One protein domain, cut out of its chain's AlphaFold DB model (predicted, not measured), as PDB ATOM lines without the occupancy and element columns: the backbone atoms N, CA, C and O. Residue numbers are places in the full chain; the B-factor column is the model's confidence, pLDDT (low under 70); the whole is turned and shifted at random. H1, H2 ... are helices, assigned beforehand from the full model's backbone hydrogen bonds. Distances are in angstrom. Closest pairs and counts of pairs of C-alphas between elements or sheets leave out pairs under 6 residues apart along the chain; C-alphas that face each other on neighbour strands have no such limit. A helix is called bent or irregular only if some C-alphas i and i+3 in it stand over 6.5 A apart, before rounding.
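AT A GLANCE: This is residues 219 to 367 of the 1111 residues of the protein "U box domain-containing protein" of Planoprotostelium fungivorum (UniProt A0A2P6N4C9). A long helical hairpin, H4 and H5, forms the middle, with H1 and H3 packed on it toward one end of the longest axis and H6, H7 and H8 packed on it toward the other. H2 lies farthest out, near H3, and residues 292 to 297, in the hairpin's turn, stick out. The 149 printed residues have eight named helices, H1 to H8 in order, and no named strand: all helix. The whole is compact, with a radius of gyration of the C-alphas of 16.4 A, yet elongated, spanning 54 by 35 by 25 A.

IN THESE COORDINATES: H1 is residues 219 to 230, with C-alpha 219 at (1.873, 143.334, 43.412). H2 is 243 to 250 and H3 257 to 268, irregular, with C-alphas 258 and 261 7.1 A apart. H4, 273 to 291, is 27.2 A long and H5, 299 to 318, is 28.7 A. H6 is 320 to 329, H7 338 to 348, and H8 350 to 366, 24.4 A, ending at C-alpha 366 (-8.383, 138.859, 90.800).

HOW THE PARTS SIT: H1, H3, H4 and H5 form a bundle, a group of helices side by side. Residues 225 to 230 of H1 touch H4, C-alphas 229 and 283 being closest at 5.2 A. H2 is close to H3 but not clearly touching, with C-alphas 243 and 262 closest at 7.4 A. H5, the hub, touches five helices. It runs opposite ways to H4 at a shallow tilt of 21 degrees, C-alphas 280 and 308 being closest at 6.2 A. H7 touches H5 about perpendicular, at 75 degrees, with C-alphas 309 and 344 closest at 5.4 A. H6 touches H8, C-alphas 320 and 355 being closest at 5.7 A. Every O i to N i+4 pair is within hydrogen-bond range in H1, H2, H4 and H7; H3 has 6 of 8, H5 14 of 16, H6 5 of 6 and H8 12 of 13.

THE WHOLE: The farthest C-alphas, Ser 251 and Ser 365, are 55.2 A apart. The printed part has no cut, and the link from H1 to H2 is long. Mean pLDDT of the printed part is 70.3; residues under 70 include 291 to 298, 323 to 339 and 348 to 367.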
ATOM      1  N   GLU A 219       1.438 144.636  42.885       67.56
ATOM      2  CA  GLU A 219       1.873 143.334  43.412       67.56
ATOM      3  C   GLU A 219       3.009 143.469  44.437       67.56
ATOM      4  O   GLU A 219       2.918 142.907  45.526       67.56
ATOM      5  N   GLU A 220       4.019 144.302  44.165       70.25
ATOM      6  CA  GLU A 220       5.093 144.597  45.127       70.25
ATOM      7  C   GLU A 220       4.561 145.268  46.405       70.25
ATOM      8  O   GLU A 220       5.046 144.984  47.500       70.25
ATOM      9  N   ARG A 221       3.558 146.155  46.292       71.31
ATOM     10  CA  ARG A 221       2.895 146.767  47.459       71.31
ATOM     11  C   ARG A 221       2.065 145.757  48.239       71.31
ATOM     12  O   ARG A 221       2.193 145.700  49.456       71.31
ATOM     13  N   ASN A 222       1.289 144.936  47.544       76.00
ATOM     14  CA  ASN A 222       0.478 143.868  48.118       76.00
ATOM     15  C   ASN A 222       1.335 142.871  48.916       76.00
ATOM     16  O   ASN A 222       1.087 142.661  50.104       76.00
ATOM     17  N   HIS A 223       2.394 142.335  48.301       81.69
ATOM     18  CA  HIS A 223       3.362 141.469  48.973       81.69
ATOM     19  C   HIS A 223       4.010 142.170  50.171       81.69
ATOM     20  O   HIS A 223       4.065 141.593  51.256       81.69
ATOM     21  N   ARG A 224       4.450 143.427  50.012       78.69
ATOM     22  CA  ARG A 224       5.064 144.191  51.104       78.69
ATOM     23  C   ARG A 224       4.114 144.380  52.289       78.69
ATOM     24  O   ARG A 224       4.566 144.221  53.417       78.69
ATOM     25  N   SER A 225       2.834 144.663  52.059       78.69
ATOM     26  CA  SER A 225       1.843 144.761  53.137       78.69
ATOM     27  C   SER A 225       1.612 143.419  53.827       78.69
ATOM     28  O   SER A 225       1.633 143.360  55.051       78.69
ATOM     29  N   ILE A 226       1.497 142.311  53.087       80.38
ATOM     30  CA  ILE A 226       1.393 140.966  53.684       80.38
ATOM     31  C   ILE A 226       2.629 140.660  54.558       80.38
ATOM     32  O   ILE A 226       2.483 140.253  55.714       80.38
ATOM     33  N   CYS A 227       3.838 140.947  54.061       81.62
ATOM     34  CA  CYS A 227       5.087 140.829  54.821       81.62
ATOM     35  C   CYS A 227       5.105 141.720  56.075       81.62
ATOM     36  O   CYS A 227       5.488 141.253  57.147       81.62
ATOM     37  N   ASN A 228       4.650 142.975  55.983       82.12
ATOM     38  CA  ASN A 228       4.557 143.900  57.119       82.12
ATOM     39  C   ASN A 228       3.560 143.397  58.184       82.12
ATOM     40  O   ASN A 228       3.884 143.355  59.371       82.12
ATOM     41  N   ILE A 229       2.353 143.003  57.768       84.25
ATOM     42  CA  ILE A 229       1.253 142.587  58.649       84.25
ATOM     43  C   ILE A 229       1.631 141.319  59.418       84.25
ATOM     44  O   ILE A 229       1.615 141.323  60.650       84.25
ATOM     45  N   PHE A 230       2.044 140.256  58.725       83.50
ATOM     46  CA  PHE A 230       2.349 138.965  59.360       83.50
ATOM     47  C   PHE A 230       3.805 138.839  59.839       83.50
ATOM     48  O   PHE A 230       4.140 137.893  60.547       83.50
ATOM     49  N   HIS A 231       4.656 139.826  59.534       81.19
ATOM     50  CA  HIS A 231       6.092 139.851  59.852       81.19
ATOM     51  C   HIS A 231       6.872 138.670  59.233       81.19
ATOM     52  O   HIS A 231       7.812 138.141  59.831       81.19
ATOM     53  N   VAL A 232       6.469 138.281  58.022       79.38
ATOM     54  CA  VAL A 232       7.051 137.199  57.210       79.38
ATOM     55  C   VAL A 232       7.880 137.761  56.051       79.38
ATOM     56  O   VAL A 232       7.786 138.941  55.722       79.38
ATOM     57  N   SER A 233       8.698 136.915  55.431       75.12
ATOM     58  CA  SER A 233       9.545 137.243  54.280       75.12
ATOM     59  C   SER A 233       9.668 136.029  53.353       75.12
ATOM     60  O   SER A 233       9.513 134.901  53.811       75.12
ATOM     61  N   LEU A 234       9.962 136.231  52.066       70.50
ATOM     62  CA  LEU A 234      10.427 135.146  51.182       70.50
ATOM     63  C   LEU A 234      11.961 135.008  51.204       70.50
ATOM     64  O   LEU A 234      12.482 133.917  50.981       70.50
ATOM     65  N   ASP A 235      12.668 136.088  51.552       62.66
ATOM     66  CA  ASP A 235      14.118 136.128  51.758       62.66
ATOM     67  C   ASP A 235      14.504 135.936  53.243       62.66
ATOM     68  O   ASP A 235      13.649 135.929  54.136       62.66
ATOM     69  N   GLU A 236      15.801 135.747  53.507       52.56
ATOM     70  CA  GLU A 236      16.347 135.150  54.735       52.56
ATOM     71  C   GLU A 236      15.836 135.725  56.076       52.56
ATOM     72  O   GLU A 236      15.735 136.931  56.292       52.56
ATOM     73  N   GLY A 237      15.599 134.819  57.035       54.97
ATOM     74  CA  GLY A 237      15.404 135.131  58.457       54.97
ATOM     75  C   GLY A 237      13.991 134.914  59.007       54.97
ATOM     76  O   GLY A 237      13.864 134.597  60.189       54.97
ATOM     77  N   ARG A 238      12.934 135.046  58.187       57.75
ATOM     78  CA  ARG A 238      11.522 134.857  58.608       57.75
ATOM     79  C   ARG A 238      10.629 134.258  57.507       57.75
ATOM     80  O   ARG A 238       9.524 134.748  57.278       57.75
ATOM     81  N   TYR A 239      11.110 133.235  56.801       61.72
ATOM     82  CA  TYR A 239      10.308 132.564  55.773       61.72
ATOM     83  C   TYR A 239       9.490 131.399  56.333       61.72
ATOM     84  O   TYR A 239       9.970 130.619  57.157       61.72
ATOM     85  N   LEU A 240       8.248 131.299  55.860       68.81
ATOM     86  CA  LEU A 240       7.376 130.149  56.074       68.81
ATOM     87  C   LEU A 240       7.816 129.036  55.120       68.81
ATOM     88  O   LEU A 240       8.070 129.281  53.943       68.81
ATOM     89  N   ARG A 241       8.046 127.843  55.655       66.00
ATOM     90  CA  ARG A 241       8.870 126.801  55.046       66.00
ATOM     91  C   ARG A 241       8.120 125.990  53.998       66.00
ATOM     92  O   ARG A 241       8.749 125.596  53.019       66.00
ATOM     93  N   GLU A 242       6.828 125.741  54.192       68.19
ATOM     94  CA  GLU A 242       5.998 125.053  53.197       68.19
ATOM     95  C   GLU A 242       5.641 126.033  52.071       68.19
ATOM     96  O   GLU A 242       5.977 125.792  50.910       68.19
ATOM     97  N   ILE A 243       5.113 127.212  52.414       72.50
ATOM     98  CA  ILE A 243       4.683 128.226  51.433       72.50
ATOM     99  C   ILE A 243       5.854 128.765  50.592       72.50
ATOM    100  O   ILE A 243       5.706 128.957  49.384       72.50
ATOM    101  N   ALA A 244       7.045 128.975  51.171       64.56
ATOM    102  CA  ALA A 244       8.214 129.395  50.388       64.56
ATOM    103  C   ALA A 244       8.763 128.282  49.475       64.56
ATOM    104  O   ALA A 244       9.461 128.597  48.509       64.56
ATOM    105  N   MET A 245       8.456 127.003  49.732       65.38
ATOM    106  CA  MET A 245       8.726 125.934  48.764       65.38
ATOM    107  C   MET A 245       7.676 125.928  47.650       65.38
ATOM    108  O   MET A 245       8.071 125.973  46.488       65.38
ATOM    109  N   GLU A 246       6.378 126.005  47.969       69.00
ATOM    110  CA  GLU A 246       5.310 126.086  46.956       69.00
ATOM    111  C   GLU A 246       5.516 127.268  45.991       69.00
ATOM    112  O   GLU A 246       5.523 127.082  44.774       69.00
ATOM    113  N   LYS A 247       5.790 128.472  46.511       70.12
ATOM    114  CA  LYS A 247       6.073 129.669  45.697       70.12
ATOM    115  C   LYS A 247       7.317 129.516  44.823       70.12
ATOM    116  O   LYS A 247       7.319 129.933  43.664       70.12
ATOM    117  N   LYS A 248       8.364 128.871  45.342       65.31
ATOM    118  CA  LYS A 248       9.615 128.624  44.614       65.31
ATOM    119  C   LYS A 248       9.464 127.569  43.516       65.31
ATOM    120  O   LYS A 248      10.110 127.700  42.481       65.31
ATOM    121  N   GLU A 249       8.606 126.568  43.705       64.69
ATOM    122  CA  GLU A 249       8.232 125.613  42.653       64.69
ATOM    123  C   GLU A 249       7.333 126.264  41.589       64.69
ATOM    124  O   GLU A 249       7.510 126.018  40.396       64.69
ATOM    125  N   GLN A 250       6.434 127.164  41.995       66.81
ATOM    126  CA  GLN A 250       5.550 127.929  41.101       66.81
ATOM    127  C   GLN A 250       6.255 129.096  40.378       66.81
ATOM    128  O   GLN A 250       5.674 129.701  39.480       66.81
ATOM    129  N   SER A 251       7.521 129.385  40.709       63.84
ATOM    130  CA  SER A 251       8.296 130.539  40.209       63.84
ATOM    131  C   SER A 251       7.680 131.911  40.543       63.84
ATOM    132  O   SER A 251       7.900 132.890  39.829       63.84
ATOM    133  N   GLU A 252       6.932 131.998  41.644       68.00
ATOM    134  CA  GLU A 252       6.332 133.240  42.130       68.00
ATOM    135  C   GLU A 252       7.209 133.898  43.205       68.00
ATOM    136  O   GLU A 252       7.595 133.278  44.195       68.00
ATOM    137  N   HIS A 253       7.495 135.191  43.034       68.56
ATOM    138  CA  HIS A 253       8.348 135.971  43.944       68.56
ATOM    139  C   HIS A 253       7.568 136.887  44.902       68.56
ATOM    140  O   HIS A 253       8.173 137.673  45.627       68.56
ATOM    141  N   PHE A 254       6.235 136.800  44.913       75.06
ATOM    142  CA  PHE A 254       5.355 137.685  45.676       75.06
ATOM    143  C   PHE A 254       4.245 136.911  46.404       75.06
ATOM    144  O   PHE A 254       3.808 135.841  45.974       75.06
ATOM    145  N   PHE A 255       3.767 137.488  47.509       78.62
ATOM    146  CA  PHE A 255       2.563 137.023  48.197       78.62
ATOM    147  C   PHE A 255       1.330 137.695  47.594       78.62
ATOM    148  O   PHE A 255       1.343 138.888  47.283       78.62
ATOM    149  N   SER A 256       0.271 136.911  47.457       76.75
ATOM    150  CA  SER A 256      -1.017 137.267  46.878       76.75
ATOM    151  C   SER A 256      -2.138 137.138  47.912       76.75
ATOM    152  O   SER A 256      -1.944 136.668  49.033       76.75
ATOM    153  N   ASP A 257      -3.346 137.510  47.500       74.06
ATOM    154  CA  ASP A 257      -4.554 137.423  48.321       74.06
ATOM    155  C   ASP A 257      -4.915 135.975  48.734       74.06
ATOM    156  O   ASP A 257      -5.528 135.750  49.774       74.06
ATOM    157  N   VAL A 258      -4.488 134.971  47.954       76.38
ATOM    158  CA  VAL A 258      -4.774 133.538  48.191       76.38
ATOM    159  C   VAL A 258      -3.885 132.935  49.292       76.38
ATOM    160  O   VAL A 258      -4.236 131.910  49.889       76.38
ATOM    161  N   ASP A 259      -2.750 133.583  49.572       78.75
ATOM    162  CA  ASP A 259      -1.701 133.100  50.476       78.75
ATOM    163  C   ASP A 259      -1.941 133.484  51.944       78.75
ATOM    164  O   ASP A 259      -1.315 132.914  52.831       78.75
ATOM    165  N   ILE A 260      -2.855 134.419  52.222       80.81
ATOM    166  CA  ILE A 260      -3.075 135.000  53.560       80.81
ATOM    167  C   ILE A 260      -3.501 133.945  54.594       80.81
ATOM    168  O   ILE A 260      -2.910 133.869  55.670       80.81
ATOM    169  N   ASP A 261      -4.476 133.095  54.261       80.50
ATOM    170  CA  ASP A 261      -4.918 132.009  55.147       80.50
ATOM    171  C   ASP A 261      -3.808 130.955  55.378       80.50
ATOM    172  O   ASP A 261      -3.547 130.627  56.536       80.50
ATOM    173  N   PRO A 262      -3.098 130.442  54.344       81.00
ATOM    174  CA  PRO A 262      -1.887 129.643  54.536       81.00
ATOM    175  C   PRO A 262      -0.843 130.305  55.442       81.00
ATOM    176  O   PRO A 262      -0.359 129.653  56.366       81.00
ATOM    177  N   ILE A 263      -0.526 131.587  55.218       81.69
ATOM    178  CA  ILE A 263       0.465 132.348  55.996       81.69
ATOM    179  C   ILE A 263       0.087 132.366  57.479       81.69
ATOM    180  O   ILE A 263       0.936 132.091  58.325       81.69
ATOM    181  N   ILE A 264      -1.186 132.632  57.783       82.31
ATOM    182  CA  ILE A 264      -1.734 132.605  59.144       82.31
ATOM    183  C   ILE A 264      -1.625 131.211  59.771       82.31
ATOM    184  O   ILE A 264      -1.234 131.087  60.932       82.31
ATOM    185  N   ILE A 265      -1.972 130.156  59.033       80.62
ATOM    186  CA  ILE A 265      -1.931 128.793  59.568       80.62
ATOM    187  C   ILE A 265      -0.475 128.391  59.848       80.62
ATOM    188  O   ILE A 265      -0.167 128.004  60.973       80.62
ATOM    189  N   GLU A 266       0.442 128.522  58.883       80.50
ATOM    190  CA  GLU A 266       1.839 128.098  59.062       80.50
ATOM    191  C   GLU A 266       2.575 128.941  60.127       80.50
ATOM    192  O   GLU A 266       3.356 128.387  60.905       80.50
ATOM    193  N   SER A 267       2.273 130.244  60.257       78.81
ATOM    194  CA  SER A 267       2.848 131.085  61.323       78.81
ATOM    195  C   SER A 267       2.363 130.719  62.732       78.81
ATOM    196  O   SER A 267       3.043 131.047  63.707       78.81
ATOM    197  N   THR A 268       1.222 130.027  62.858       80.81
ATOM    198  CA  THR A 268       0.597 129.685  64.148       80.81
ATOM    199  C   THR A 268       0.665 128.202  64.527       80.81
ATOM    200  O   THR A 268       0.501 127.893  65.709       80.81
ATOM    201  N   MET A 269       0.991 127.289  63.595       76.88
ATOM    202  CA  MET A 269       1.066 125.831  63.840       76.88
ATOM    203  C   MET A 269       1.933 125.421  65.045       76.88
ATOM    204  O   MET A 269       1.639 124.421  65.694       76.88
ATOM    205  N   ASN A 270       3.014 126.156  65.322       75.69
ATOM    206  CA  ASN A 270       4.000 125.819  66.361       75.69
ATOM    207  C   ASN A 270       3.887 126.694  67.628       75.69
ATOM    208  O   ASN A 270       4.769 126.644  68.484       75.69
ATOM    209  N   LEU A 271       2.842 127.518  67.736       82.56
ATOM    210  CA  LEU A 271       2.609 128.424  68.863       82.56
ATOM    211  C   LEU A 271       1.628 127.808  69.870       82.56
ATOM    212  O   LEU A 271       0.684 127.122  69.476       82.56
ATOM    213  N   SER A 272       1.802 128.087  71.166       84.00
ATOM    214  CA  SER A 272       0.763 127.779  72.163       84.00
ATOM    215  C   SER A 272      -0.492 128.639  71.927       84.00
ATOM    216  O   SER A 272      -0.369 129.723  71.355       84.00
ATOM    217  N   PRO A 273      -1.695 128.246  72.392       80.06
ATOM    218  CA  PRO A 273      -2.910 129.048  72.201       80.06
ATOM    219  C   PRO A 273      -2.782 130.502  72.689       80.06
ATOM    220  O   PRO A 273      -3.265 131.428  72.041       80.06
ATOM    221  N   VAL A 274      -2.040 130.717  73.778       79.62
ATOM    222  CA  VAL A 274      -1.652 132.044  74.280       79.62
ATOM    223  C   VAL A 274      -0.833 132.825  73.250       79.62
ATOM    224  O   VAL A 274      -1.181 133.948  72.895       79.62
ATOM    225  N   GLN A 275       0.224 132.212  72.717       81.19
ATOM    226  CA  GLN A 275       1.091 132.822  71.707       81.19
ATOM    227  C   GLN A 275       0.369 133.051  70.369       81.19
ATOM    228  O   GLN A 275       0.707 133.991  69.654       81.19
ATOM    229  N   GLN A 276      -0.628 132.229  70.023       82.75
ATOM    230  CA  GLN A 276      -1.482 132.437  68.850       82.75
ATOM    231  C   GLN A 276      -2.318 133.715  69.006       82.75
ATOM    232  O   GLN A 276      -2.310 134.563  68.115       82.75
ATOM    233  N   ILE A 277      -2.970 133.901  70.158       81.69
ATOM    234  CA  ILE A 277      -3.756 135.105  70.472       81.69
ATOM    235  C   ILE A 277      -2.860 136.358  70.497       81.69
ATOM    236  O   ILE A 277      -3.169 137.344  69.823       81.69
ATOM    237  N   GLU A 278      -1.703 136.297  71.172       81.94
ATOM    238  CA  GLU A 278      -0.683 137.362  71.147       81.94
ATOM    239  C   GLU A 278      -0.221 137.685  69.708       81.94
ATOM    240  O   GLU A 278      -0.062 138.854  69.346       81.94
ATOM    241  N   HIS A 279      -0.028 136.667  68.859       84.75
ATOM    242  CA  HIS A 279       0.367 136.832  67.458       84.75
ATOM    243  C   HIS A 279      -0.723 137.522  66.627       84.75
ATOM    244  O   HIS A 279      -0.409 138.461  65.891       84.75
ATOM    245  N   PHE A 280      -1.994 137.122  66.756       88.00
ATOM    246  CA  PHE A 280      -3.099 137.728  66.005       88.00
ATOM    247  C   PHE A 280      -3.293 139.209  66.330       88.00
ATOM    248  O   PHE A 280      -3.389 140.030  65.414       88.00
ATOM    249  N   ASP A 281      -3.273 139.576  67.613       81.62
ATOM    250  CA  ASP A 281      -3.345 140.977  68.028       81.62
ATOM    251  C   ASP A 281      -2.124 141.782  67.544       81.62
ATOM    252  O   ASP A 281      -2.259 142.905  67.054       81.62
ATOM    253  N   SER A 282      -0.931 141.179  67.566       84.75
ATOM    254  CA  SER A 282       0.290 141.772  67.006       84.75
ATOM    255  C   SER A 282       0.178 142.032  65.491       84.75
ATOM    256  O   SER A 282       0.580 143.096  65.012       84.75
ATOM    257  N   CYS A 283      -0.407 141.099  64.730       86.62
ATOM    258  CA  CYS A 283      -0.698 141.260  63.300       86.62
ATOM    259  C   CYS A 283      -1.758 142.344  63.049       86.62
ATOM    260  O   CYS A 283      -1.579 143.190  62.170       86.62
ATOM    261  N   TYR A 284      -2.822 142.385  63.853       86.44
ATOM    262  CA  TYR A 284      -3.875 143.396  63.738       86.44
ATOM    263  C   TYR A 284      -3.363 144.813  64.048       86.44
ATOM    264  O   TYR A 284      -3.650 145.757  63.309       86.44
ATOM    265  N   LYS A 285      -2.524 144.970  65.080       83.81
ATOM    266  CA  LYS A 285      -1.854 146.241  65.406       83.81
ATOM    267  C   LYS A 285      -0.977 146.743  64.251       83.81
ATOM    268  O   LYS A 285      -1.002 147.937  63.950       83.81
ATOM    269  N   ARG A 286      -0.256 145.855  63.550       85.75
ATOM    270  CA  ARG A 286       0.516 146.223  62.343       85.75
ATOM    271  C   ARG A 286      -0.383 146.606  61.163       85.75
ATOM    272  O   ARG A 286      -0.121 147.623  60.525       85.75
ATOM    273  N   LEU A 287      -1.478 145.879  60.935       85.25
ATOM    274  CA  LEU A 287      -2.478 146.210  59.913       85.25
ATOM    275  C   LEU A 287      -3.081 147.616  60.102       85.25
ATOM    276  O   LEU A 287      -3.261 148.342  59.122       85.25
ATOM    277  N   GLN A 288      -3.376 148.020  61.341       81.19
ATOM    278  CA  GLN A 288      -3.894 149.365  61.621       81.19
ATOM    279  C   GLN A 288      -2.808 150.448  61.542       81.19
ATOM    280  O   GLN A 288      -3.089 151.560  61.092       81.19
ATOM    281  N   ALA A 289      -1.556 150.143  61.899       80.88
ATOM    282  CA  ALA A 289      -0.439 151.060  61.665       80.88
ATOM    283  C   ALA A 289      -0.231 151.349  60.164       80.88
ATOM    284  O   ALA A 289      -0.030 152.501  59.790       80.88
ATOM    285  N   GLU A 290      -0.346 150.334  59.301       74.69
ATOM    286  CA  GLU A 290      -0.199 150.474  57.846       74.69
ATOM    287  C   GLU A 290      -1.366 151.252  57.208       74.69
ATOM    288  O   GLU A 290      -1.137 152.190  56.441       74.69
ATOM    289  N   LYS A 291      -2.615 150.971  57.605       69.88
ATOM    290  CA  LYS A 291      -3.803 151.720  57.148       69.88
ATOM    291  C   LYS A 291      -3.749 153.223  57.435       69.88
ATOM    292  O   LYS A 291      -4.268 154.003  56.647       69.88
ATOM    293  N   ASN A 292      -3.092 153.643  58.515       59.50
ATOM    294  CA  ASN A 292      -2.919 155.063  58.842       59.50
ATOM    295  C   ASN A 292      -1.910 155.796  57.928       59.50
ATOM    296  O   ASN A 292      -1.730 157.005  58.068       59.50
ATOM    297  N   THR A 293      -1.246 155.091  57.000       59.00
ATOM    298  CA  THR A 293      -0.230 155.659  56.089       59.00
ATOM    299  C   THR A 293      -0.661 155.810  54.628       59.00
ATOM    300  O   THR A 293       0.029 156.494  53.873       59.00
ATOM    301  N   GLU A 294      -1.804 155.248  54.222       55.19
ATOM    302  CA  GLU A 294      -2.317 155.330  52.847       55.19
ATOM    303  C   GLU A 294      -3.724 155.949  52.795       55.19
ATOM    304  O   GLU A 294      -4.589 155.663  53.614       55.19
ATOM    305  N   THR A 295      -3.986 156.798  51.796       44.56
ATOM    306  CA  THR A 295      -5.265 157.525  51.637       44.56
ATOM    307  C   THR A 295      -6.400 156.709  51.006       44.56
ATOM    308  O   THR A 295      -7.466 157.255  50.725       44.56
ATOM    309  N   SER A 296      -6.201 155.410  50.780       45.72
ATOM    310  CA  SER A 296      -7.232 154.466  50.343       45.72
ATOM    311  C   SER A 296      -6.890 153.083  50.877       45.72
ATOM    312  O   SER A 296      -5.783 152.606  50.651       45.72
ATOM    313  N   ILE A 297      -7.852 152.421  51.523       54.72
ATOM    314  CA  ILE A 297      -7.702 151.030  51.968       54.72
ATOM    315  C   ILE A 297      -7.532 150.139  50.728       54.72
ATOM    316  O   ILE A 297      -8.292 150.276  49.765       54.72
ATOM    317  N   SER A 298      -6.547 149.238  50.737       69.25
ATOM    318  CA  SER A 298      -6.396 148.226  49.684       69.25
ATOM    319  C   SER A 298      -7.294 147.010  49.945       69.25
ATOM    320  O   SER A 298      -7.580 146.668  51.093       69.25
ATOM    321  N   THR A 299      -7.726 146.307  48.895       72.69
ATOM    322  CA  THR A 299      -8.546 145.085  49.032       72.69
ATOM    323  C   THR A 299      -7.870 144.022  49.903       72.69
ATOM    324  O   THR A 299      -8.535 143.367  50.700       72.69
ATOM    325  N   ILE A 300      -6.540 143.923  49.841       77.19
ATOM    326  CA  ILE A 300      -5.748 143.010  50.679       77.19
ATOM    327  C   ILE A 300      -5.719 143.456  52.148       77.19
ATOM    328  O   ILE A 300      -5.855 142.629  53.043       77.19
ATOM    329  N   GLN A 301      -5.639 144.758  52.435       78.44
ATOM    330  CA  GLN A 301      -5.798 145.281  53.802       78.44
ATOM    331  C   GLN A 301      -7.208 145.022  54.378       78.44
ATOM    332  O   GLN A 301      -7.394 145.048  55.604       78.44
ATOM    333  N   GLU A 302      -8.211 144.776  53.531       80.12
ATOM    334  CA  GLU A 302      -9.520 144.283  53.960       80.12
ATOM    335  C   GLU A 302      -9.519 142.761  54.171       80.12
ATOM    336  O   GLU A 302      -9.938 142.321  55.240       80.12
ATOM    337  N   HIS A 303      -8.992 141.961  53.238       81.19
ATOM    338  CA  HIS A 303      -8.938 140.502  53.388       81.19
ATOM    339  C   HIS A 303      -8.083 140.068  54.590       81.19
ATOM    340  O   HIS A 303      -8.583 139.342  55.446       81.19
ATOM    341  N   CYS A 304      -6.885 140.638  54.773       83.25
ATOM    342  CA  CYS A 304      -6.094 140.484  55.999       83.25
ATOM    343  C   CYS A 304      -6.899 140.855  57.258       83.25
ATOM    344  O   CYS A 304      -6.768 140.196  58.287       83.25
ATOM    345  N   SER A 305      -7.762 141.882  57.197       84.50
ATOM    346  CA  SER A 305      -8.628 142.235  58.332       84.50
ATOM    347  C   SER A 305      -9.719 141.205  58.602       84.50
ATOM    348  O   SER A 305     -10.170 141.153  59.742       84.50
ATOM    349  N   ARG A 306     -10.185 140.465  57.591       83.94
ATOM    350  CA  ARG A 306     -11.200 139.416  57.738       83.94
ATOM    351  C   ARG A 306     -10.551 138.136  58.258       83.94
ATOM    352  O   ARG A 306     -10.957 137.655  59.308       83.94
ATOM    353  N   SER A 307      -9.480 137.648  57.625       83.94
ATOM    354  CA  SER A 307      -8.795 136.426  58.070       83.94
ATOM    355  C   SER A 307      -8.239 136.549  59.492       83.94
ATOM    356  O   SER A 307      -8.466 135.651  60.296       83.94
ATOM    357  N   ILE A 308      -7.599 137.670  59.866       85.75
ATOM    358  CA  ILE A 308      -7.114 137.854  61.250       85.75
ATOM    359  C   ILE A 308      -8.271 137.788  62.260       85.75
ATOM    360  O   ILE A 308      -8.132 137.131  63.288       85.75
ATOM    361  N   VAL A 309      -9.419 138.413  61.976       82.81
ATOM    362  CA  VAL A 309     -10.603 138.361  62.855       82.81
ATOM    363  C   VAL A 309     -11.160 136.935  62.938       82.81
ATOM    364  O   VAL A 309     -11.374 136.437  64.043       82.81
ATOM    365  N   SER A 310     -11.303 136.251  61.801       81.81
ATOM    366  CA  SER A 310     -11.808 134.875  61.718       81.81
ATOM    367  C   SER A 310     -10.941 133.880  62.507       81.81
ATOM    368  O   SER A 310     -11.444 133.137  63.351       81.81
ATOM    369  N   PHE A 311      -9.614 133.910  62.327       84.50
ATOM    370  CA  PHE A 311      -8.707 133.038  63.082       84.50
ATOM    371  C   PHE A 311      -8.578 133.435  64.565       84.50
ATOM    372  O   PHE A 311      -8.445 132.550  65.411       84.50
ATOM    373  N   THR A 312      -8.708 134.724  64.914       82.75
ATOM    374  CA  THR A 312      -8.771 135.156  66.326       82.75
ATOM    375  C   THR A 312     -10.008 134.587  67.024       82.75
ATOM    376  O   THR A 312      -9.893 134.047  68.123       82.75
ATOM    377  N   GLY A 313     -11.184 134.675  66.389       76.69
ATOM    378  CA  GLY A 313     -12.432 134.151  66.945       76.69
ATOM    379  C   GLY A 313     -12.378 132.645  67.183       76.69
ATOM    380  O   GLY A 313     -12.683 132.195  68.286       76.69
ATOM    381  N   LEU A 314     -11.878 131.879  66.206       80.25
ATOM    382  CA  LEU A 314     -11.673 130.437  66.359       80.25
ATOM    383  C   LEU A 314     -10.671 130.079  67.463       80.25
ATOM    384  O   LEU A 314     -10.920 129.141  68.220       80.25
ATOM    385  N   ALA A 315      -9.552 130.802  67.586       79.88
ATOM    386  CA  ALA A 315      -8.564 130.538  68.633       79.88
ATOM    387  C   ALA A 315      -9.138 130.779  70.040       79.88
ATOM    388  O   ALA A 315      -8.945 129.946  70.929       79.88
ATOM    389  N   VAL A 316      -9.908 131.861  70.215       76.25
ATOM    390  CA  VAL A 316     -10.628 132.169  71.461       76.25
ATOM    391  C   VAL A 316     -11.707 131.130  71.767       76.25
ATOM    392  O   VAL A 316     -11.764 130.636  72.888       76.25
ATOM    393  N   GLN A 317     -12.529 130.759  70.780       74.81
ATOM    394  CA  GLN A 317     -13.601 129.773  70.946       74.81
ATOM    395  C   GLN A 317     -13.059 128.366  71.256       74.81
ATOM    396  O   GLN A 317     -13.684 127.615  72.002       74.81
ATOM    397  N   SER A 318     -11.890 128.014  70.712       76.56
ATOM    398  CA  SER A 318     -11.253 126.707  70.929       76.56
ATOM    399  C   SER A 318     -10.487 126.616  72.254       76.56
ATOM    400  O   SER A 318     -10.375 125.527  72.810       76.56
ATOM    401  N   ASN A 319      -9.931 127.728  72.751       74.75
ATOM    402  CA  ASN A 319      -9.062 127.761  73.934       74.75
ATOM    403  C   ASN A 319      -9.354 128.989  74.830       74.75
ATOM    404  O   ASN A 319      -8.477 129.844  75.000       74.75
ATOM    405  N   PRO A 320     -10.550 129.106  75.439       67.69
ATOM    406  CA  PRO A 320     -10.918 130.279  76.241       67.69
ATOM    407  C   PRO A 320      -9.998 130.501  77.455       67.69
ATOM    408  O   PRO A 320      -9.745 131.643  77.835       67.69
ATOM    409  N   GLU A 321      -9.424 129.434  78.023       67.50
ATOM    410  CA  GLU A 321      -8.465 129.502  79.140       67.50
ATOM    411  C   GLU A 321      -7.193 130.302  78.796       67.50
ATOM    412  O   GLU A 321      -6.619 130.952  79.668       67.50
ATOM    413  N   ALA A 322      -6.789 130.346  77.520       72.75
ATOM    414  CA  ALA A 322      -5.607 131.088  77.081       72.75
ATOM    415  C   ALA A 322      -5.758 132.610  77.258       72.75
ATOM    416  O   ALA A 322      -4.788 133.301  77.565       72.75
ATOM    417  N   LEU A 323      -6.978 133.145  77.126       66.88
ATOM    418  CA  LEU A 323      -7.254 134.553  77.426       66.88
ATOM    419  C   LEU A 323      -7.063 134.864  78.917       66.88
ATOM    420  O   LEU A 323      -6.596 135.951  79.259       66.88
ATOM    421  N   LEU A 324      -7.401 133.917  79.797       64.25
ATOM    422  CA  LEU A 324      -7.206 134.053  81.239       64.25
ATOM    423  C   LEU A 324      -5.710 134.005  81.587       64.25
ATOM    424  O   LEU A 324      -5.252 134.859  82.339       64.25
ATOM    425  N   GLU A 325      -4.929 133.101  80.983       68.56
ATOM    426  CA  GLU A 325      -3.468 133.052  81.180       68.56
ATOM    427  C   GLU A 325      -2.774 134.352  80.721       68.56
ATOM    428  O   GLU A 325      -1.870 134.845  81.399       68.56
ATOM    429  N   ILE A 326      -3.214 134.968  79.615       68.25
ATOM    430  CA  ILE A 326      -2.691 136.277  79.174       68.25
ATOM    431  C   ILE A 326      -2.996 137.369  80.211       68.25
ATOM    432  O   ILE A 326      -2.098 138.124  80.586       68.25
ATOM    433  N   VAL A 327      -4.232 137.423  80.719       61.09
ATOM    434  CA  VAL A 327      -4.642 138.392  81.752       61.09
ATOM    435  C   VAL A 327      -3.921 138.156  83.086       61.09
ATOM    436  O   VAL A 327      -3.665 139.114  83.810       61.09
ATOM    437  N   GLU A 328      -3.539 136.919  83.415       62.34
ATOM    438  CA  GLU A 328      -2.690 136.627  84.579       62.34
ATOM    439  C   GLU A 328      -1.226 137.035  84.371       62.34
ATOM    440  O   GLU A 328      -0.585 137.502  85.318       62.34
ATOM    441  N   ARG A 329      -0.696 136.898  83.147       66.50
ATOM    442  CA  ARG A 329       0.689 137.263  82.801       66.50
ATOM    443  C   ARG A 329       0.903 138.778  82.716       66.50
ATOM    444  O   ARG A 329       1.939 139.249  83.187       66.50
ATOM    445  N   ASP A 330      -0.054 139.545  82.189       58.19
ATOM    446  CA  ASP A 330      -0.068 141.011  82.318       58.19
ATOM    447  C   ASP A 330      -1.489 141.580  82.539       58.19
ATOM    448  O   ASP A 330      -2.163 141.962  81.576       58.19
ATOM    449  N   PRO A 331      -1.901 141.776  83.811       51.12
ATOM    450  CA  PRO A 331      -3.171 142.412  84.176       51.12
ATOM    451  C   PRO A 331      -3.301 143.903  83.806       51.12
ATOM    452  O   PRO A 331      -4.266 144.539  84.224       51.12
ATOM    453  N   SER A 332      -2.308 144.509  83.141       43.69
ATOM    454  CA  SER A 332      -2.381 145.860  82.546       43.69
ATOM    455  C   SER A 332      -2.598 145.839  81.030       43.69
ATOM    456  O   SER A 332      -2.806 146.899  80.440       43.69
ATOM    457  N   SER A 333      -2.560 144.666  80.398       49.78
ATOM    458  CA  SER A 333      -2.840 144.501  78.975       49.78
ATOM    459  C   SER A 333      -4.212 143.866  78.768       49.78
ATOM    460  O   SER A 333      -4.637 142.998  79.530       49.78
ATOM    461  N   LEU A 334      -4.912 144.279  77.712       56.22
ATOM    462  CA  LEU A 334      -5.995 143.465  77.172       56.22
ATOM    463  C   LEU A 334      -5.396 142.339  76.323       56.22
ATOM    464  O   LEU A 334      -4.485 142.615  75.537       56.22
ATOM    465  N   PRO A 335      -5.943 141.112  76.390       60.75
ATOM    466  CA  PRO A 335      -5.462 139.998  75.578       60.75
ATOM    467  C   PRO A 335      -5.743 140.185  74.076       60.75
ATOM    468  O   PRO A 335      -5.131 139.518  73.252       60.75
ATOM    469  N   LEU A 336      -6.649 141.104  73.719       67.31
ATOM    470  CA  LEU A 336      -6.948 141.552  72.358       67.31
ATOM    471  C   LEU A 336      -7.213 143.064  72.370       67.31
ATOM    472  O   LEU A 336      -7.914 143.562  73.249       67.31
ATOM    473  N   SER A 337      -6.715 143.804  71.380       68.62
ATOM    474  CA  SER A 337      -7.034 145.229  71.208       68.62
ATOM    475  C   SER A 337      -8.537 145.480  70.995       68.62
ATOM    476  O   SER A 337      -9.211 144.700  70.320       68.62
ATOM    477  N   ASN A 338      -9.057 146.600  71.532       59.75
ATOM    478  CA  ASN A 338     -10.491 146.953  71.529       59.75
ATOM    479  C   ASN A 338     -11.159 146.760  70.158       59.75
ATOM    480  O   ASN A 338     -12.250 146.203  70.068       59.75
ATOM    481  N   GLU A 339     -10.504 147.199  69.082       65.94
ATOM    482  CA  GLU A 339     -11.033 147.091  67.720       65.94
ATOM    483  C   GLU A 339     -11.054 145.660  67.169       65.94
ATOM    484  O   GLU A 339     -11.984 145.306  66.441       65.94
ATOM    485  N   LEU A 340     -10.044 144.843  67.490       73.19
ATOM    486  CA  LEU A 340     -10.007 143.433  67.103       73.19
ATOM    487  C   LEU A 340     -11.117 142.680  67.838       73.19
ATOM    488  O   LEU A 340     -11.941 142.035  67.199       73.19
ATOM    489  N   LEU A 341     -11.208 142.858  69.158       67.44
ATOM    490  CA  LEU A 341     -12.265 142.292  69.998       67.44
ATOM    491  C   LEU A 341     -13.666 142.707  69.512       67.44
ATOM    492  O   LEU A 341     -14.565 141.871  69.422       67.44
ATOM    493  N   LEU A 342     -13.847 143.974  69.122       63.44
ATOM    494  CA  LEU A 342     -15.105 144.492  68.578       63.44
ATOM    495  C   LEU A 342     -15.474 143.869  67.220       63.44
ATOM    496  O   LEU A 342     -16.656 143.621  66.987       63.44
ATOM    497  N   LYS A 343     -14.501 143.576  66.346       70.75
ATOM    498  CA  LYS A 343     -14.747 142.848  65.088       70.75
ATOM    499  C   LYS A 343     -14.998 141.357  65.306       70.75
ATOM    500  O   LYS A 343     -15.906 140.815  64.689       70.75
ATOM    501  N   VAL A 344     -14.261 140.706  66.208       73.12
ATOM    502  CA  VAL A 344     -14.473 139.287  66.539       73.12
ATOM    503  C   VAL A 344     -15.876 139.082  67.115       73.12
ATOM    504  O   VAL A 344     -16.595 138.200  66.660       73.12
ATOM    505  N   HIS A 345     -16.331 139.944  68.027       64.75
ATOM    506  CA  HIS A 345     -17.713 139.910  68.519       64.75
ATOM    507  C   HIS A 345     -18.754 140.163  67.403       64.75
ATOM    508  O   HIS A 345     -19.828 139.568  67.432       64.75
ATOM    509  N   GLN A 346     -18.444 140.983  66.387       68.62
ATOM    510  CA  GLN A 346     -19.323 141.179  65.221       68.62
ATOM    511  C   GLN A 346     -19.389 139.968  64.272       68.62
ATOM    512  O   GLN A 346     -20.426 139.785  63.637       68.62
ATOM    513  N   GLU A 347     -18.328 139.162  64.157       71.62
ATOM    514  CA  GLU A 347     -18.293 137.972  63.282       71.62
ATOM    515  C   GLU A 347     -18.767 136.688  63.999       71.62
ATOM    516  O   GLU A 347     -19.424 135.861  63.372       71.62
ATOM    517  N   PHE A 348     -18.506 136.541  65.307       65.88
ATOM    518  CA  PHE A 348     -18.767 135.310  66.081       65.88
ATOM    519  C   PHE A 348     -19.920 135.406  67.096       65.88
ATOM    520  O   PHE A 348     -20.368 134.379  67.606       65.88
ATOM    521  N   GLY A 349     -20.420 136.605  67.410       65.00
ATOM    522  CA  GLY A 349     -21.588 136.788  68.278       65.00
ATOM    523  C   GLY A 349     -21.437 136.185  69.683       65.00
ATOM    524  O   GLY A 349     -20.485 136.488  70.406       65.00
ATOM    525  N   THR A 350     -22.411 135.355  70.074       55.25
ATOM    526  CA  THR A 350     -22.595 134.826  71.439       55.25
ATOM    527  C   THR A 350     -21.461 133.936  71.930       55.25
ATOM    528  O   THR A 350     -21.141 133.947  73.118       55.25
ATOM    529  N   ASP A 351     -20.838 133.162  71.047       55.81
ATOM    530  CA  ASP A 351     -19.948 132.073  71.461       55.81
ATOM    531  C   ASP A 351     -18.624 132.631  72.003       55.81
ATOM    532  O   ASP A 351     -18.188 132.296  73.108       55.81
ATOM    533  N   VAL A 352     -18.039 133.589  71.277       57.81
ATOM    534  CA  VAL A 352     -16.893 134.362  71.771       57.81
ATOM    535  C   VAL A 352     -17.314 135.323  72.885       57.81
ATOM    536  O   VAL A 352     -16.532 135.555  73.806       57.81
ATOM    537  N   GLU A 353     -18.547 135.841  72.877       55.22
ATOM    538  CA  GLU A 353     -19.030 136.675  73.980       55.22
ATOM    539  C   GLU A 353     -19.034 135.927  75.323       55.22
ATOM    540  O   GLU A 353     -18.500 136.471  76.283       55.22
ATOM    541  N   THR A 354     -19.528 134.685  75.412       56.38
ATOM    542  CA  THR A 354     -19.476 133.923  76.681       56.38
ATOM    543  C   THR A 354     -18.039 133.699  77.168       56.38
ATOM    544  O   THR A 354     -17.767 133.793  78.367       56.38
ATOM    545  N   SER A 355     -17.099 133.495  76.240       55.19
ATOM    546  CA  SER A 355     -15.671 133.341  76.548       55.19
ATOM    547  C   SER A 355     -15.070 134.644  77.096       55.19
ATOM    548  O   SER A 355     -14.394 134.637  78.124       55.19
ATOM    549  N   LEU A 356     -15.367 135.787  76.466       55.91
ATOM    550  CA  LEU A 356     -14.941 137.114  76.930       55.91
ATOM    551  C   LEU A 356     -15.614 137.517  78.252       55.91
ATOM    552  O   LEU A 356     -14.962 138.101  79.115       55.91
ATOM    553  N   GLN A 357     -16.893 137.188  78.437       54.84
ATOM    554  CA  GLN A 357     -17.633 137.404  79.681       54.84
ATOM    555  C   GLN A 357     -16.995 136.628  80.845       54.84
ATOM    556  O   GLN A 357     -16.745 137.216  81.899       54.84
ATOM    557  N   TRP A 358     -16.648 135.350  80.646       53.03
ATOM    558  CA  TRP A 358     -15.942 134.538  81.644       53.03
ATOM    559  C   TRP A 358     -14.555 135.103  81.987       53.03
ATOM    560  O   TRP A 358     -14.228 135.242  83.166       53.03
ATOM    561  N   VAL A 359     -13.773 135.526  80.986       52.69
ATOM    562  CA  VAL A 359     -12.463 136.177  81.201       52.69
ATOM    563  C   VAL A 359     -12.606 137.485  81.982       52.69
ATOM    564  O   VAL A 359     -11.832 137.725  82.906       52.69
ATOM    565  N   MET A 360     -13.609 138.314  81.676       52.62
ATOM    566  CA  MET A 360     -13.878 139.551  82.421       52.62
ATOM    567  C   MET A 360     -14.328 139.272  83.866       52.62
ATOM    568  O   MET A 360     -13.876 139.951  84.790       52.62
ATOM    569  N   SER A 361     -15.158 138.246  84.087       48.81
ATOM    570  CA  SER A 361     -15.562 137.789  85.425       48.81
ATOM    571  C   SER A 361     -14.338 137.324  86.233       48.81
ATOM    572  O   SER A 361     -14.048 137.849  87.313       48.81
ATOM    573  N   ALA A 362     -13.501 136.458  85.650       47.72
ATOM    574  CA  ALA A 362     -12.251 136.009  86.259       47.72
ATOM    575  C   ALA A 362     -11.280 137.171  86.553       47.72
ATOM    576  O   ALA A 362     -10.734 137.247  87.658       47.72
ATOM    577  N   ALA A 363     -11.117 138.112  85.617       49.09
ATOM    578  CA  ALA A 363     -10.292 139.304  85.793       49.09
ATOM    579  C   ALA A 363     -10.782 140.159  86.973       49.09
ATOM    580  O   ALA A 363      -9.998 140.463  87.874       49.09
ATOM    581  N   THR A 364     -12.078 140.493  87.028       46.66
ATOM    582  CA  THR A 364     -12.643 141.279  88.144       46.66
ATOM    583  C   THR A 364     -12.455 140.597  89.502       46.66
ATOM    584  O   THR A 364     -12.154 141.288  90.473       46.66
ATOM    585  N   SER A 365     -12.505 139.261  89.573       44.91
ATOM    586  CA  SER A 365     -12.256 138.516  90.820       44.91
ATOM    587  C   SER A 365     -10.808 138.605  91.340       44.91
ATOM    588  O   SER A 365     -10.577 138.503  92.548       44.91
ATOM    589  N   LYS A 366      -9.820 138.811  90.453       44.53
ATOM    590  CA  LYS A 366      -8.383 138.859  90.800       44.53
ATOM    591  C   LYS A 366      -7.812 140.282  90.859       44.53
ATOM    592  O   LYS A 366      -6.799 140.504  91.525       44.53
ATOM    593  N   LEU A 367      -8.475 141.266  90.248       44.78
ATOM    594  CA  LEU A 367      -8.071 142.678  90.206       44.78
ATOM    595  C   LEU A 367      -8.331 143.440  91.524       44.78
ATOM    596  O   LEU A 367      -8.989 144.477  91.544       44.78
TER     597      LEU A 367